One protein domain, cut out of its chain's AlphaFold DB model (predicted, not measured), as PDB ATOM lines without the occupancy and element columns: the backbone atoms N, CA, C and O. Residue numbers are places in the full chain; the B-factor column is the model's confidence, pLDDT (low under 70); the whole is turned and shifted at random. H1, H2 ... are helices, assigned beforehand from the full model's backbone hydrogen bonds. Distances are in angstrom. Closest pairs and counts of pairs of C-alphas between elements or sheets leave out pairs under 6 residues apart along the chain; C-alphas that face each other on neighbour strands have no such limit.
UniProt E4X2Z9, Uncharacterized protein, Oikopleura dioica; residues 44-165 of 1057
ATOM      1  N   ASP A  44      -6.951  -0.414  21.376       46.34
ATOM      2  CA  ASP A  44      -6.182  -1.577  20.896       46.34
ATOM      3  C   ASP A  44      -5.582  -1.340  19.498       46.34
ATOM      4  O   ASP A  44      -4.840  -2.171  18.960       46.34
ATOM      5  N   LEU A  45      -5.921  -0.218  18.846       54.75
ATOM      6  CA  LEU A  45      -5.581  -0.027  17.446       54.75
ATOM      7  C   LEU A  45      -4.116   0.364  17.206       54.75
ATOM      8  O   LEU A  45      -3.669   0.205  16.070       54.75
ATOM      9  N   ASN A  46      -3.361   0.823  18.213       62.19
ATOM     10  CA  ASN A  46      -1.961   1.273  18.068       62.19
ATOM     11  C   ASN A  46      -1.746   2.215  16.857       62.19
ATOM     12  O   ASN A  46      -0.775   2.085  16.104       62.19
ATOM     13  N   ILE A  47      -2.689   3.140  16.653       72.00
ATOM     14  CA  ILE A  47      -2.601   4.225  15.671       72.00
ATOM     15  C   ILE A  47      -2.059   5.450  16.407       72.00
ATOM     16  O   ILE A  47      -2.605   5.852  17.432       72.00
ATOM     17  N   LEU A  48      -0.974   6.018  15.892       80.69
ATOM     18  CA  LEU A  48      -0.336   7.218  16.416       80.69
ATOM     19  C   LEU A  48      -1.062   8.461  15.884       80.69
ATOM     20  O   LEU A  48      -1.413   8.527  14.705       80.69
ATOM     21  N   ASN A  49      -1.263   9.458  16.743       82.81
ATOM     22  CA  ASN A  49      -1.651  10.804  16.315       82.81
ATOM     23  C   ASN A  49      -0.427  11.617  15.835       82.81
ATOM     24  O   ASN A  49       0.713  11.186  15.995       82.81
ATOM     25  N   GLU A  50      -0.641  12.810  15.267       80.62
ATOM     26  CA  GLU A  50       0.438  13.636  14.688       80.62
ATOM     27  C   GLU A  50       1.560  13.956  15.686       80.62
ATOM     28  O   GLU A  50       2.736  13.974  15.321       80.62
ATOM     29  N   GLN A  51       1.210  14.183  16.955       81.44
ATOM     30  CA  GLN A  51       2.203  14.461  17.984       81.44
ATOM     31  C   GLN A  51       2.984  13.197  18.346       81.44
ATOM     32  O   GLN A  51       4.206  13.230  18.361       81.44
ATOM     33  N   GLN A  52       2.301  12.065  18.513       83.62
ATOM     34  CA  GLN A  52       2.937  10.772  18.773       83.62
ATOM     35  C   GLN A  52       3.828  10.302  17.610       83.62
ATOM     36  O   GLN A  52       4.850   9.668  17.858       83.62
ATOM     37  N   GLU A  53       3.490  10.619  16.354       82.00
ATOM     38  CA  GLU A  53       4.378  10.376  15.207       82.00
ATOM     39  C   GLU A  53       5.642  11.245  15.262       82.00
ATOM     40  O   GLU A  53       6.732  10.725  15.021       82.00
ATOM     41  N   ARG A  54       5.524  12.535  15.618       80.88
ATOM     42  CA  ARG A  54       6.682  13.428  15.811       80.88
ATOM     43  C   ARG A  54       7.559  12.996  16.984       80.88
ATOM     44  O   ARG A  54       8.772  12.891  16.824       80.88
ATOM     45  N   ASP A  55       6.951  12.697  18.127       83.12
ATOM     46  CA  ASP A  55       7.645  12.244  19.333       83.12
ATOM     47  C   ASP A  55       8.367  10.910  19.071       83.12
ATOM     48  O   ASP A  55       9.505  10.718  19.503       83.12
ATOM     49  N   LEU A  56       7.738   9.992  18.319       82.75
ATOM     50  CA  LEU A  56       8.366   8.743  17.888       82.75
ATOM     51  C   LEU A  56       9.505   8.996  16.893       82.75
ATOM     52  O   LEU A  56      10.571   8.408  17.065       82.75
ATOM     53  N   GLU A  57       9.326   9.867  15.893       83.38
ATOM     54  CA  GLU A  57      10.404  10.245  14.971       83.38
ATOM     55  C   GLU A  57      11.611  10.793  15.742       83.38
ATOM     56  O   GLU A  57      12.703  10.242  15.602       83.38
ATOM     57  N   GLU A  58      11.431  11.792  16.610       81.75
ATOM     58  CA  GLU A  58      12.521  12.403  17.381       81.75
ATOM     59  C   GLU A  58      13.195  11.402  18.336       81.75
ATOM     60  O   GLU A  58      14.429  11.297  18.374       81.75
ATOM     61  N   LYS A  59      12.406  10.611  19.076       82.44
ATOM     62  CA  LYS A  59      12.900   9.528  19.943       82.44
ATOM     63  C   LYS A  59      13.762   8.547  19.153       82.44
ATOM     64  O   LYS A  59      14.833   8.144  19.619       82.44
ATOM     65  N   CYS A  60      13.327   8.171  17.955       80.56
ATOM     66  CA  CYS A  60      14.088   7.300  17.080       80.56
ATOM     67  C   CYS A  60      15.330   8.001  16.506       80.56
ATOM     68  O   CYS A  60      16.404   7.411  16.572       80.56
ATOM     69  N   GLU A  61      15.258   9.251  16.034       76.44
ATOM     70  CA  GLU A  61      16.440  10.006  15.585       76.44
ATOM     71  C   GLU A  61      17.521  10.047  16.672       76.44
ATOM     72  O   GLU A  61      18.702   9.813  16.401       76.44
ATOM     73  N   ASN A  62      17.122  10.312  17.919       78.25
ATOM     74  CA  ASN A  62      18.017  10.368  19.070       78.25
ATOM     75  C   ASN A  62      18.654   9.003  19.380       78.25
ATOM     76  O   ASN A  62      19.851   8.934  19.662       78.25
ATOM     77  N   ARG A  63      17.913   7.901  19.216       76.56
ATOM     78  CA  ARG A  63      18.456   6.534  19.314       76.56
ATOM     79  C   ARG A  63      19.407   6.169  18.174       76.56
ATOM     80  O   ARG A  63      20.428   5.525  18.415       76.56
ATOM     81  N   ILE A  64      19.133   6.613  16.948       71.50
ATOM     82  CA  ILE A  64      20.029   6.402  15.799       71.50
ATOM     83  C   ILE A  64      21.343   7.187  16.004       71.50
ATOM     84  O   ILE A  64      22.414   6.637  15.754       71.50
ATOM     85  N   LYS A  65      21.305   8.414  16.559       71.38
ATOM     86  CA  LYS A  65      22.514   9.197  16.922       71.38
ATOM     87  C   LYS A  65      23.445   8.444  17.890       71.38
ATOM     88  O   LYS A  65      24.665   8.568  17.778       71.38
ATOM     89  N   VAL A  66      22.898   7.630  18.801       72.44
ATOM     90  CA  VAL A  66      23.681   6.773  19.721       72.44
ATOM     91  C   VAL A  66      23.939   5.349  19.196       72.44
ATOM     92  O   VAL A  66      24.590   4.559  19.875       72.44
ATOM     93  N   GLY A  67      23.505   5.021  17.973       67.56
ATOM     94  CA  GLY A  67      23.781   3.743  17.302       67.56
ATOM     95  C   GLY A  67      22.813   2.596  17.621       67.56
ATOM     96  O   GLY A  67      23.102   1.443  17.306       67.56
ATOM     97  N   GLN A  68      21.655   2.873  18.227       78.69
ATOM     98  CA  GLN A  68      20.661   1.860  18.617       78.69
ATOM     99  C   GLN A  68      19.722   1.475  17.453       78.69
ATOM    100  O   GLN A  68      18.499   1.595  17.546       78.69
ATOM    101  N   PHE A  69      20.284   1.017  16.331       78.44
ATOM    102  CA  PHE A  69      19.518   0.736  15.106       78.44
ATOM    103  C   PHE A  69      18.552  -0.458  15.246       78.44
ATOM    104  O   PHE A  69      17.400  -0.359  14.832       78.44
ATOM    105  N   ASN A  70      18.987  -1.569  15.858       78.31
ATOM    106  CA  ASN A  70      18.189  -2.805  15.960       78.31
ATOM    107  C   ASN A  70      16.918  -2.636  16.807       78.31
ATOM    108  O   ASN A  70      15.828  -2.981  16.354       78.31
ATOM    109  N   SER A  71      17.040  -2.077  18.015       80.88
ATOM    110  CA  SER A  71      15.888  -1.836  18.897       80.88
ATOM    111  C   SER A  71      14.912  -0.830  18.286       80.88
ATOM    112  O   SER A  71      13.702  -1.028  18.341       80.88
ATOM    113  N   THR A  72      15.435   0.211  17.633       81.06
ATOM    114  CA  THR A  72      14.630   1.210  16.917       81.06
ATOM    115  C   THR A  72      13.885   0.595  15.728       81.06
ATOM    116  O   THR A  72      12.690   0.834  15.578       81.06
ATOM    117  N   ALA A  73      14.535  -0.256  14.922       82.69
ATOM    118  CA  ALA A  73      13.868  -0.986  13.843       82.69
ATOM    119  C   ALA A  73      12.738  -1.883  14.374       82.69
ATOM    120  O   ALA A  73      11.645  -1.870  13.819       82.69
ATOM    121  N   GLN A  74      12.976  -2.634  15.455       85.00
ATOM    122  CA  GLN A  74      11.980  -3.533  16.051       85.00
ATOM    123  C   GLN A  74      10.787  -2.792  16.675       85.00
ATOM    124  O   GLN A  74       9.659  -3.275  16.572       85.00
ATOM    125  N   GLU A  75      11.010  -1.628  17.293       83.75
ATOM    126  CA  GLU A  75       9.937  -0.782  17.830       83.75
ATOM    127  C   GLU A  75       9.061  -0.221  16.701       83.75
ATOM    128  O   GLU A  75       7.844  -0.401  16.719       83.75
ATOM    129  N   VAL A  76       9.673   0.375  15.670       83.62
ATOM    130  CA  VAL A  76       8.925   1.003  14.568       83.62
ATOM    131  C   VAL A  76       8.264  -0.028  13.641       83.62
ATOM    132  O   VAL A  76       7.169   0.221  13.134       83.62
ATOM    133  N   LYS A  77       8.859  -1.221  13.477       85.50
ATOM    134  CA  LYS A  77       8.311  -2.321  12.660       85.50
ATOM    135  C   LYS A  77       6.852  -2.636  12.999       85.50
ATOM    136  O   LYS A  77       6.047  -2.788  12.086       85.50
ATOM    137  N   LYS A  78       6.502  -2.675  14.290       84.38
ATOM    138  CA  LYS A  78       5.136  -2.979  14.756       84.38
ATOM    139  C   LYS A  78       4.108  -1.984  14.212       84.38
ATOM    140  O   LYS A  78       3.057  -2.396  13.730       84.38
ATOM    141  N   TYR A  79       4.429  -0.690  14.235       82.75
ATOM    142  CA  TYR A  79       3.567   0.351  13.673       82.75
ATOM    143  C   TYR A  79       3.479   0.235  12.149       82.75
ATOM    144  O   TYR A  79       2.384   0.275  11.596       82.75
ATOM    145  N   VAL A  80       4.605   0.005  11.465       80.69
ATOM    146  CA  VAL A  80       4.640  -0.153   9.999       80.69
ATOM    147  C   VAL A  80       3.807  -1.348   9.524       80.69
ATOM    148  O   VAL A  80       3.042  -1.221   8.566       80.69
ATOM    149  N   GLU A  81       3.914  -2.498  10.192       80.44
ATOM    150  CA  GLU A  81       3.132  -3.697   9.869       80.44
ATOM    151  C   GLU A  81       1.639  -3.501  10.165       80.44
ATOM    152  O   GLU A  81       0.809  -3.828   9.316       80.44
ATOM    153  N   ASN A  82       1.292  -2.890  11.305       80.00
ATOM    154  CA  ASN A  82      -0.091  -2.573  11.677       80.00
ATOM    155  C   ASN A  82      -0.756  -1.611  10.670       80.00
ATOM    156  O   ASN A  82      -1.834  -1.900  10.144       80.00
ATOM    157  N   TYR A  83      -0.085  -0.507  10.325       78.06
ATOM    158  CA  TYR A  83      -0.584   0.465   9.347       78.06
ATOM    159  C   TYR A  83      -0.740  -0.168   7.957       78.06
ATOM    160  O   TYR A  83      -1.776   0.012   7.318       78.06
ATOM    161  N   ARG A  84       0.233  -0.977   7.505       74.62
ATOM    162  CA  ARG A  84       0.170  -1.694   6.217       74.62
ATOM    163  C   ARG A  84      -0.969  -2.714   6.167       74.62
ATOM    164  O   ARG A  84      -1.687  -2.764   5.169       74.62
ATOM    165  N   TYR A  85      -1.140  -3.516   7.220       76.38
ATOM    166  CA  TYR A  85      -2.220  -4.505   7.323       76.38
ATOM    167  C   TYR A  85      -3.596  -3.830   7.238       76.38
ATOM    168  O   TYR A  85      -4.470  -4.278   6.495       76.38
ATOM    169  N   ARG A  86      -3.752  -2.691   7.925       71.44
ATOM    170  CA  ARG A  86      -5.001  -1.918   7.993       71.44
ATOM    171  C   ARG A  86      -5.182  -0.889   6.872       71.44
ATOM    172  O   ARG A  86      -6.208  -0.220   6.835       71.44
ATOM    173  N   ARG A  87      -4.220  -0.784   5.945       70.00
ATOM    174  CA  ARG A  87      -4.190   0.187   4.827       70.00
ATOM    175  C   ARG A  87      -4.268   1.656   5.278       70.00
ATOM    176  O   ARG A  87      -4.800   2.502   4.562       70.00
ATOM    177  N   LEU A  88      -3.736   1.947   6.463       73.50
ATOM    178  CA  LEU A  88      -3.678   3.282   7.061       73.50
ATOM    179  C   LEU A  88      -2.418   4.038   6.623       73.50
ATOM    180  O   LEU A  88      -1.466   3.459   6.096       73.50
ATOM    181  N   TRP A  89      -2.411   5.350   6.844       70.50
ATOM    182  CA  TRP A  89      -1.303   6.236   6.493       70.50
ATOM    183  C   TRP A  89      -0.677   6.833   7.742       70.50
ATOM    184  O   TRP A  89      -1.404   7.330   8.598       70.50
ATOM    185  N   PHE A  90       0.657   6.851   7.798       77.94
ATOM    186  CA  PHE A  90       1.348   7.816   8.648       77.94
ATOM    187  C   PHE A  90       1.039   9.229   8.147       77.94
ATOM    188  O   PHE A  90       0.915   9.448   6.936       77.94
ATOM    189  N   ILE A  91       0.914  10.173   9.069       78.00
ATOM    190  CA  ILE A  91       0.633  11.581   8.777       78.00
ATOM    191  C   ILE A  91       1.853  12.220   8.099       78.00
ATOM    192  O   ILE A  91       1.700  13.017   7.172       78.00
ATOM    193  N   GLY A  92       3.065  11.807   8.490       77.81
ATOM    194  CA  GLY A  92       4.321  12.191   7.843       77.81
ATOM    195  C   GLY A  92       5.147  11.018   7.301       77.81
ATOM    196  O   GLY A  92       4.968   9.858   7.660       77.81
ATOM    197  N   LYS A  93       6.143  11.328   6.460       80.38
ATOM    198  CA  LYS A  93       7.155  10.355   5.991       80.38
ATOM    199  C   LYS A  93       8.237  10.013   7.027       80.38
ATOM    200  O   LYS A  93       9.018   9.088   6.813       80.38
ATOM    201  N   GLY A  94       8.291  10.747   8.138       79.19
ATOM    202  CA  GLY A  94       9.372  10.721   9.123       79.19
ATOM    203  C   GLY A  94       9.633   9.359   9.765       79.19
ATOM    204  O   GLY A  94      10.703   8.776   9.584       79.19
ATOM    205  N   VAL A  95       8.616   8.801  10.429       81.94
ATOM    206  CA  VAL A  95       8.662   7.475  11.078       81.94
ATOM    207  C   VAL A  95       9.076   6.370  10.089       81.94
ATOM    208  O   VAL A  95       9.936   5.542  10.394       81.94
ATOM    209  N   TYR A  96       8.529   6.385   8.868       83.12
ATOM    210  CA  TYR A  96       8.828   5.385   7.834       83.12
ATOM    211  C   TYR A  96      10.252   5.516   7.261       83.12
ATOM    212  O   TYR A  96      10.941   4.520   7.028       83.12
ATOM    213  N   ARG A  97      10.735   6.751   7.088       82.94
ATOM    214  CA  ARG A  97      12.113   7.073   6.690       82.94
ATOM    215  C   ARG A  97      13.124   6.585   7.730       82.94
ATOM    216  O   ARG A  97      14.089   5.908   7.382       82.94
ATOM    217  N   VAL A  98      12.872   6.881   9.005       80.81
ATOM    218  CA  VAL A  98      13.656   6.417  10.160       80.81
ATOM    219  C   VAL A  98      13.725   4.886  10.209       80.81
ATOM    220  O   VAL A  98      14.813   4.328  10.354       80.81
ATOM    221  N   TYR A  99      12.593   4.199  10.025       86.19
ATOM    222  CA  TYR A  99      12.531   2.735   9.971       86.19
ATOM    223  C   TYR A  99      13.458   2.146   8.899       86.19
ATOM    224  O   TYR A  99      14.263   1.259   9.190       86.19
ATOM    225  N   LEU A 100      13.395   2.677   7.676       85.00
ATOM    226  CA  LEU A 100      14.215   2.208   6.559       85.00
ATOM    227  C   LEU A 100      15.706   2.528   6.723       85.00
ATOM    228  O   LEU A 100      16.535   1.724   6.303       85.00
ATOM    229  N   VAL A 101      16.065   3.644   7.368       80.25
ATOM    230  CA  VAL A 101      17.461   3.940   7.742       80.25
ATOM    231  C   VAL A 101      17.976   2.932   8.774       80.25
ATOM    232  O   VAL A 101      19.083   2.418   8.616       80.25
ATOM    233  N   CYS A 102      17.180   2.593   9.794       80.50
ATOM    234  CA  CYS A 102      17.549   1.559  10.763       80.50
ATOM    235  C   CYS A 102      17.733   0.192  10.094       80.50
ATOM    236  O   CYS A 102      18.765  -0.439  10.311       80.50
ATOM    237  N   LEU A 103      16.791  -0.230   9.240       83.25
ATOM    238  CA  LEU A 103      16.926  -1.466   8.461       83.25
ATOM    239  C   LEU A 103      18.174  -1.447   7.575       83.25
ATOM    240  O   LEU A 103      18.903  -2.427   7.545       83.25
ATOM    241  N   ALA A 104      18.473  -0.340   6.890       79.25
ATOM    242  CA  ALA A 104      19.642  -0.254   6.014       79.25
ATOM    243  C   ALA A 104      20.975  -0.468   6.762       79.25
ATOM    244  O   ALA A 104      21.927  -0.979   6.174       79.25
ATOM    245  N   HIS A 105      21.036  -0.125   8.054       76.19
ATOM    246  CA  HIS A 105      22.184  -0.416   8.913       76.19
ATOM    247  C   HIS A 105      22.225  -1.864   9.434       76.19
ATOM    248  O   HIS A 105      23.321  -2.374   9.665       76.19
ATOM    249  N   THR A 106      21.077  -2.519   9.640       76.69
ATOM    250  CA  THR A 106      20.987  -3.817  10.341       76.69
ATOM    251  C   THR A 106      20.771  -5.008   9.407       76.69
ATOM    252  O   THR A 106      21.488  -6.000   9.512       76.69
ATOM    253  N   ASP A 107      19.846  -4.892   8.456       83.12
ATOM    254  CA  ASP A 107      19.606  -5.828   7.356       83.12
ATOM    255  C   ASP A 107      19.368  -5.037   6.047       83.12
ATOM    256  O   ASP A 107      18.231  -4.679   5.702       83.12
ATOM    257  N   PRO A 108      20.442  -4.772   5.276       80.81
ATOM    258  CA  PRO A 108      20.357  -4.047   4.011       80.81
ATOM    259  C   PRO A 108      19.429  -4.703   2.973       80.81
ATOM    260  O   PRO A 108      18.877  -4.006   2.120       80.81
ATOM    261  N   MET A 109      19.232  -6.026   3.027       83.44
ATOM    262  CA  MET A 109      18.343  -6.739   2.106       83.44
ATOM    263  C   MET A 109      16.874  -6.599   2.517       83.44
ATOM    264  O   MET A 109      16.023  -6.413   1.643       83.44
ATOM    265  N   ALA A 110      16.567  -6.596   3.818       85.31
ATOM    266  CA  ALA A 110      15.239  -6.231   4.309       85.31
ATOM    267  C   ALA A 110      14.882  -4.778   3.957       85.31
ATOM    268  O   ALA A 110      13.764  -4.528   3.514       85.31
ATOM    269  N   ALA A 111      15.827  -3.834   4.056       85.69
ATOM    270  CA  ALA A 111      15.602  -2.444   3.642       85.69
ATOM    271  C   ALA A 111      15.211  -2.327   2.154       85.69
ATOM    272  O   ALA A 111      14.248  -1.642   1.808       85.69
ATOM    273  N   LEU A 112      15.911  -3.046   1.266       86.81
ATOM    274  CA  LEU A 112      15.586  -3.106  -0.166       86.81
ATOM    275  C   LEU A 112      14.223  -3.760  -0.437       86.81
ATOM    276  O   LEU A 112      13.452  -3.270  -1.263       86.81
ATOM    277  N   LYS A 113      13.907  -4.842   0.280       88.62
ATOM    278  CA  LYS A 113      12.614  -5.531   0.199       88.62
ATOM    279  C   LYS A 113      11.462  -4.635   0.655       88.62
ATOM    280  O   LYS A 113      10.411  -4.623   0.022       88.62
ATOM    281  N   GLU A 114      11.670  -3.837   1.697       86.12
ATOM    282  CA  GLU A 114      10.675  -2.893   2.200       86.12
ATOM    283  C   GLU A 114      10.492  -1.675   1.285       86.12
ATOM    284  O   GLU A 114       9.352  -1.269   1.054       86.12
ATOM    285  N   LEU A 115      11.557  -1.159   0.656       85.00
ATOM    286  CA  LEU A 115      11.450  -0.166  -0.428       85.00
ATOM    287  C   LEU A 115      10.671  -0.706  -1.641       85.00
ATOM    288  O   LEU A 115       9.853   0.005  -2.225       85.00
ATOM    289  N   TRP A 116      10.880  -1.972  -2.011       83.00
ATOM    290  CA  TRP A 116      10.114  -2.629  -3.076       83.00
ATOM    291  C   TRP A 116       8.632  -2.788  -2.714       83.00
ATOM    292  O   TRP A 116       7.746  -2.460  -3.511       83.00
ATOM    293  N   ASN A 117       8.358  -3.282  -1.504       79.69
ATOM    294  CA  ASN A 117       7.003  -3.461  -0.988       79.69
ATOM    295  C   ASN A 117       6.259  -2.121  -0.923       79.69
ATOM    296  O   ASN A 117       5.090  -2.073  -1.298       79.69
ATOM    297  N   MET A 118       6.946  -1.041  -0.527       78.44
ATOM    298  CA  MET A 118       6.427   0.328  -0.515       78.44
ATOM    299  C   MET A 118       5.838   0.720  -1.879       78.44
ATOM    300  O   MET A 118       4.652   1.022  -1.969       78.44
ATOM    301  N   GLU A 119       6.626   0.658  -2.956       73.38
ATOM    302  CA  GLU A 119       6.168   1.047  -4.299       73.38
ATOM    303  C   GLU A 119       5.074   0.124  -4.849       73.38
ATOM    304  O   GLU A 119       4.110   0.600  -5.452       73.38
ATOM    305  N   LYS A 120       5.173  -1.194  -4.612       72.19
ATOM    306  CA  LYS A 120       4.129  -2.150  -5.022       72.19
ATOM    307  C   LYS A 120       2.803  -1.870  -4.307       72.19
ATOM    308  O   LYS A 120       1.747  -1.936  -4.931       72.19
ATOM    309  N   HIS A 121       2.853  -1.518  -3.024       71.25
ATOM    310  CA  HIS A 121       1.688  -1.152  -2.221       71.25
ATOM    311  C   HIS A 121       1.089   0.190  -2.677       71.25
ATOM    312  O   HIS A 121      -0.118   0.257  -2.910       71.25
ATOM    313  N   ILE A 122       1.930   1.208  -2.920       69.69
ATOM    314  CA  ILE A 122       1.521   2.510  -3.476       69.69
ATOM    315  C   ILE A 122       0.768   2.323  -4.799       69.69
ATOM    316  O   ILE A 122      -0.385   2.741  -4.924       69.69
ATOM    317  N   LYS A 123       1.387   1.626  -5.760       65.94
ATOM    318  CA  LYS A 123       0.820   1.411  -7.098       65.94
ATOM    319  C   LYS A 123      -0.489   0.616  -7.064       65.94
ATOM    320  O   LYS A 123      -1.422   0.972  -7.779       65.94
ATOM    321  N   ASN A 124      -0.565  -0.436  -6.246       68.25
ATOM    322  CA  ASN A 124      -1.716  -1.344  -6.231       68.25
ATOM    323  C   ASN A 124      -2.919  -0.815  -5.434       68.25
ATOM    324  O   ASN A 124      -4.040  -1.199  -5.752       68.25
ATOM    325  N   GLN A 125      -2.714   0.004  -4.396       66.31
ATOM    326  CA  GLN A 125      -3.808   0.462  -3.523       66.31
ATOM    327  C   GLN A 125      -4.224   1.920  -3.741       66.31
ATOM    328  O   GLN A 125      -5.384   2.247  -3.510       66.31
ATOM    329  N   PHE A 126      -3.315   2.793  -4.192       61.66
ATOM    330  CA  PHE A 126      -3.560   4.243  -4.242       61.66
ATOM    331  C   PHE A 126      -3.488   4.835  -5.664       61.66
ATOM    332  O   PHE A 126      -3.906   5.975  -5.893       61.66
ATOM    333  N   GLY A 127      -3.033   4.049  -6.648       61.38
ATOM    334  CA  GLY A 127      -3.014   4.437  -8.058       61.38
ATOM    335  C   GLY A 127      -2.177   5.706  -8.289       61.38
ATOM    336  O   GLY A 127      -1.000   5.718  -7.931       61.38
ATOM    337  N   PRO A 128      -2.733   6.779  -8.891       56.81
ATOM    338  CA  PRO A 128      -2.000   8.025  -9.118       56.81
ATOM    339  C   PRO A 128      -1.913   8.941  -7.880       56.81
ATOM    340  O   PRO A 128      -1.170   9.923  -7.918       56.81
ATOM    341  N   ARG A 129      -2.663   8.674  -6.798       57.94
ATOM    342  CA  ARG A 129      -2.608   9.487  -5.571       57.94
ATOM    343  C   ARG A 129      -1.387   9.078  -4.749       57.94
ATOM    344  O   ARG A 129      -1.270   7.925  -4.344       57.94
ATOM    345  N   GLN A 130      -0.482  10.020  -4.490       64.31
ATOM    346  CA  GLN A 130       0.678   9.766  -3.636       64.31
ATOM    347  C   GLN A 130       0.274   9.865  -2.153       64.31
ATOM    348  O   GLN A 130      -0.318  10.879  -1.777       64.31
ATOM    349  N   PRO A 131       0.579   8.865  -1.307       67.25
ATOM    350  CA  PRO A 131       0.356   8.986   0.129       67.25
ATOM    351  C   PRO A 131       1.384   9.938   0.773       67.25
ATOM    352  O   PRO A 131       2.520  10.014   0.296       67.25
ATOM    353  N   PRO A 132       1.036  10.622   1.880       68.00
ATOM    354  CA  PRO A 132       1.896  11.630   2.521       68.00
ATOM    355  C   PRO A 132       3.200  11.059   3.107       68.00
ATOM    356  O   PRO A 132       4.179  11.783   3.271       68.00
ATOM    357  N   TRP A 133       3.240   9.752   3.370       72.69
ATOM    358  CA  TRP A 133       4.429   9.032   3.830       72.69
ATOM    359  C   TRP A 133       5.336   8.519   2.699       72.69
ATOM    360  O   TRP A 133       6.343   7.863   2.977       72.69
ATOM    361  N   ARG A 134       5.018   8.797   1.423       76.06
ATOM    362  CA  ARG A 134       5.891   8.423   0.302       76.06
ATOM    363  C   ARG A 134       7.232   9.150   0.411       76.06
ATOM    364  O   ARG A 134       7.289  10.367   0.577       76.06
ATOM    365  N   LEU A 135       8.313   8.390   0.266       75.25
ATOM    366  CA  LEU A 135       9.667   8.927   0.203       75.25
ATOM    367  C   LEU A 135       9.900   9.675  -1.115       75.25
ATOM    368  O   LEU A 135       9.474   9.220  -2.179       75.25
ATOM    369  N   ASP A 136      10.624  10.788  -1.051       69.75
ATOM    370  CA  ASP A 136      11.140  11.461  -2.244       69.75
ATOM    371  C   ASP A 136      12.453  10.816  -2.728       69.75
ATOM    372  O   ASP A 136      13.014   9.913  -2.100       69.75
ATOM    373  N   ALA A 137      12.942  11.262  -3.890       67.12
ATOM    374  CA  ALA A 137      14.191  10.764  -4.468       67.12
ATOM    375  C   ALA A 137      15.407  10.987  -3.544       67.12
ATOM    376  O   ALA A 137      16.342  10.184  -3.565       67.12
ATOM    377  N   ASP A 138      15.369  12.031  -2.714       65.12
ATOM    378  CA  ASP A 138      16.421  12.391  -1.764       65.12
ATOM    379  C   ASP A 138      16.488  11.398  -0.595       65.12
ATOM    380  O   ASP A 138      17.571  10.929  -0.237       65.12
ATOM    381  N   ASP A 139      15.344  11.061   0.006       70.88
ATOM    382  CA  ASP A 139      15.251  10.062   1.073       70.88
ATOM    383  C   ASP A 139      15.604   8.661   0.552       70.88
ATOM    384  O   ASP A 139      16.391   7.946   1.176       70.88
ATOM    385  N   VAL A 140      15.093   8.287  -0.629       75.38
ATOM    386  CA  VAL A 140      15.448   7.031  -1.314       75.38
ATOM    387  C   VAL A 140      16.956   6.951  -1.559       75.38
ATOM    388  O   VAL A 140      17.577   5.939  -1.228       75.38
ATOM    389  N   GLY A 141      17.568   8.016  -2.087       69.06
ATOM    390  CA  GLY A 141      19.011   8.086  -2.315       69.06
ATOM    391  C   GLY A 141      19.815   7.899  -1.025       69.06
ATOM    392  O   GLY A 141      20.760   7.112  -0.991       69.06
ATOM    393  N   ARG A 142      19.410   8.542   0.078       71.38
ATOM    394  CA  ARG A 142      20.060   8.364   1.392       71.38
ATOM    395  C   ARG A 142      19.965   6.934   1.913       71.38
ATOM    396  O   ARG A 142      20.975   6.399   2.362       71.38
ATOM    397  N   ILE A 143      18.790   6.311   1.849       76.25
ATOM    398  CA  ILE A 143      18.605   4.930   2.324       76.25
ATOM    399  C   ILE A 143      19.481   3.979   1.499       76.25
ATOM    400  O   ILE A 143      20.197   3.153   2.063       76.25
ATOM    401  N   LEU A 144      19.520   4.151   0.174       76.38
ATOM    402  CA  LEU A 144      20.384   3.361  -0.704       76.38
ATOM    403  C   LEU A 144      21.885   3.607  -0.454       76.38
ATOM    404  O   LEU A 144      22.660   2.659  -0.557       76.38
ATOM    405  N   MET A 145      22.306   4.820  -0.062       70.81
ATOM    406  CA  MET A 145      23.686   5.074   0.390       70.81
ATOM    407  C   MET A 145      24.045   4.265   1.639       70.81
ATOM    408  O   MET A 145      25.135   3.698   1.699       70.81
ATOM    409  N   VAL A 146      23.142   4.192   2.622       72.75
ATOM    410  CA  VAL A 146      23.361   3.403   3.847       72.75
ATOM    411  C   VAL A 146      23.420   1.905   3.525       72.75
ATOM    412  O   VAL A 146      24.293   1.211   4.035       72.75
ATOM    413  N   VAL A 147      22.567   1.417   2.615       74.69
ATOM    414  CA  VAL A 147      22.561   0.012   2.158       74.69
ATOM    415  C   VAL A 147      23.908  -0.420   1.557       74.69
ATOM    416  O   VAL A 147      24.353  -1.540   1.811       74.69
ATOM    417  N   ILE A 148      24.565   0.432   0.758       67.88
ATOM    418  CA  ILE A 148      25.809   0.069   0.046       67.88
ATOM    419  C   ILE A 148      27.097   0.311   0.851       67.88
ATOM    420  O   ILE A 148      28.122  -0.310   0.556       67.88
ATOM    421  N   GLN A 149      27.080   1.218   1.832       62.84
ATOM    422  CA  GLN A 149      28.267   1.588   2.606       62.84
ATOM    423  C   GLN A 149      28.445   0.714   3.852       62.84
ATOM    424  O   GLN A 149      27.552   0.609   4.687       62.84
ATOM    425  N   ASP A 150      29.645   0.156   4.033       50.03
ATOM    426  CA  ASP A 150      30.015  -0.536   5.271       50.03
ATOM    427  C   ASP A 150      30.723   0.436   6.227       50.03
ATOM    428  O   ASP A 150      31.949   0.573   6.234       50.03
ATOM    429  N   VAL A 151      29.938   1.218   6.977       47.12
ATOM    430  CA  VAL A 151      30.481   2.253   7.872       47.12
ATOM    431  C   VAL A 151      29.857   2.184   9.272       47.12
ATOM    432  O   VAL A 151      28.848   2.840   9.532       47.12
ATOM    433  N   PRO A 152      30.520   1.510  10.233       39.91
ATOM    434  CA  PRO A 152      30.112   1.477  11.646       39.91
ATOM    435  C   PRO A 152      30.215   2.823  12.400       39.91
ATOM    436  O   PRO A 152      30.045   2.865  13.614       39.91
ATOM    437  N   SER A 153      30.590   3.919  11.724       42.19
ATOM    438  CA  SER A 153      31.123   5.141  12.359       42.19
ATOM    439  C   SER A 153      30.412   6.464  12.027       42.19
ATOM    440  O   SER A 153      30.724   7.469  12.666       42.19
ATOM    441  N   ILE A 154      29.426   6.514  11.119       46.09
ATOM    442  CA  ILE A 154      28.649   7.752  10.882       46.09
ATOM    443  C   ILE A 154      27.540   7.866  11.942       46.09
ATOM    444  O   ILE A 154      26.357   7.697  11.673       46.09
ATOM    445  N   LYS A 155      27.937   8.204  13.178       42.72
ATOM    446  CA  LYS A 155      27.015   8.549  14.282       42.72
ATOM    447  C   LYS A 155      26.281   9.887  14.062       42.72
ATOM    448  O   LYS A 155      25.353  10.220  14.791       42.72
ATOM    449  N   LYS A 156      26.671  10.670  13.044       42.22
ATOM    450  CA  LYS A 156      25.967  11.890  12.609       42.22
ATOM    451  C   LYS A 156      25.014  11.577  11.459       42.22
ATOM    452  O   LYS A 156      25.315  11.785  10.287       42.22
ATOM    453  N   VAL A 157      23.860  11.069  11.861       43.66
ATOM    454  CA  VAL A 157      22.710  10.712  11.032       43.66
ATOM    455  C   VAL A 157      22.286  11.883  10.132       43.66
ATOM    456  O   VAL A 157      21.927  12.955  10.617       43.66
ATOM    457  N   VAL A 158      22.300  11.685   8.811       46.00
ATOM    458  CA  VAL A 158      21.977  12.727   7.811       46.00
ATOM    459  C   VAL A 158      20.463  12.783   7.538       46.00
ATOM    460  O   VAL A 158      20.020  12.705   6.392       46.00
ATOM    461  N   LEU A 159      19.642  12.913   8.587       43.06
ATOM    462  CA  LEU A 159      18.179  13.034   8.450       43.06
ATOM    463  C   LEU A 159      17.710  14.473   8.156       43.06
ATOM    464  O   LEU A 159      16.670  14.653   7.526       43.06
ATOM    465  N   THR A 160      18.482  15.501   8.532       36.44
ATOM    466  CA  THR A 160      17.995  16.900   8.571       36.44
ATOM    467  C   THR A 160      18.587  17.863   7.535       36.44
ATOM    468  O   THR A 160      17.995  18.908   7.274       36.44
ATOM    469  N   LYS A 161      19.721  17.555   6.889       36.50
ATOM    470  CA  LYS A 161      20.222  18.394   5.777       36.50
ATOM    471  C   LYS A 161      19.404  18.146   4.502       36.50
ATOM    472  O   LYS A 161      19.007  17.008   4.242       36.50
ATOM    473  N   LYS A 162      19.188  19.183   3.680       34.59
ATOM    474  CA  LYS A 162      18.729  19.003   2.287       34.59
ATOM    475  C   LYS A 162      19.716  18.087   1.562       34.59
ATOM    476  O   LYS A 162      20.923  18.207   1.782       34.59
ATOM    477  N   PHE A 163      19.228  17.198   0.702       36.25
ATOM    478  CA  PHE A 163      20.121  16.472  -0.189       36.25
ATOM    479  C   PHE A 163      20.620  17.486  -1.216       36.25
ATOM    480  O   PHE A 163      19.879  18.030  -2.029       36.25
ATOM    481  N   HIS A 164      21.890  17.830  -1.110       36.84
ATOM    482  CA  HIS A 164      22.646  18.303  -2.250       36.84
ATOM    483  C   HIS A 164      23.594  17.166  -2.553       36.84
ATOM    484  O   HIS A 164      24.338  16.755  -1.665       36.84
ATOM    485  N   CYS A 165      23.539  16.643  -3.776       39.03
ATOM    486  CA  CYS A 165      24.586  15.777  -4.288       39.03
ATOM    487  C   CYS A 165      25.822  16.678  -4.454       39.03
ATOM    488  O   CYS A 165      25.844  17.470  -5.398       39.03
TER     489      CYS A 165
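This is residues 44 to 165 of the 1057 residues of an uncharacterized protein of Oikopleura dioica (UniProt E4X2Z9). One short helix, H3, sits in the middle between two open V-shaped helical hairpins, H1 with H2 on one side and H4 with H5 on the other. A tail with no named element, residues 149 to 165, follows H5 and runs round the outside of this core. The printed part has 122 residues with five named helices, H1 to H5 in order, and no named strand; the class is all helix. It is compact, with a radius of gyration of the C-alphas of 13.9 A, and rounded, spanning 38 by 30 by 26 A.

The longest helix, H4, residues 108 to 126, touches H3, residues 94 to 106, with its residues 110 to 115 alone. They form a hairpin at a shallow tilt of 32 degrees, only just short of steep, and their closest C-alphas, Leu 103 and Ala 111, are 5.1 A apart. H4 also forms a hairpin with H5, residues 137 to 148, at a shallow tilt of 28 degrees; they touch through residues 108 to 112 and 147 to 148 alone, closest at the C-alphas of Pro 108 and Val 147, 5.0 A. H3, H4 and H5 make an up and down bundle, each helix running against the one before it. H3 is the hub, touching the four other helices. It touches H5 the same way at a shallow tilt of 18 degrees, with the C-alphas of Ala 104 and Val 147 closest at 4.8 A. H3 touches H2, residues 69 to 86, opposite ways at a steep tilt of 51 degrees; the C-alphas of Phe 69 and Cys 102 are closest at 4.8 A. H3 touches H1, residues 50 to 65, the same way at a shallow tilt of 27 degrees, closest at the C-alphas of Glu 57 and Val 95, 5.1 A. H1 and H2 form a hairpin at a shallow tilt of 29 degrees, touching through residues 60 to 64 and 69 to 72 alone; the C-alphas of Cys 60 and Thr 72 are closest at 6.1 A. H1 and H2 are each apart from H4 and H5. Every O i to N i+4 pair is within hydrogen-bond range in H1, H3, H4 and H5, and 12 of 14 in H2.

H4 measures 26.6 A, from C-alpha 108 at (20.357, -4.047, 4.011). H2 measures 25.7 A and has a kink of 30 degrees near residue 76. H1 measures 22.6 A from C-alpha 50 at (0.438, 13.636, 14.688), H3 18.6 A, and H5 16.4 A to C-alpha 148 at (25.809, 0.069, 0.046).

The C-alphas farthest apart, Asp 44 and Cys 165, are 43.4 A apart. The printed part has no cut, and no link is long. Mean pLDDT of the printed part is 71.6; 37 residues are under 70, among them 122 to 132 and 148 to 165.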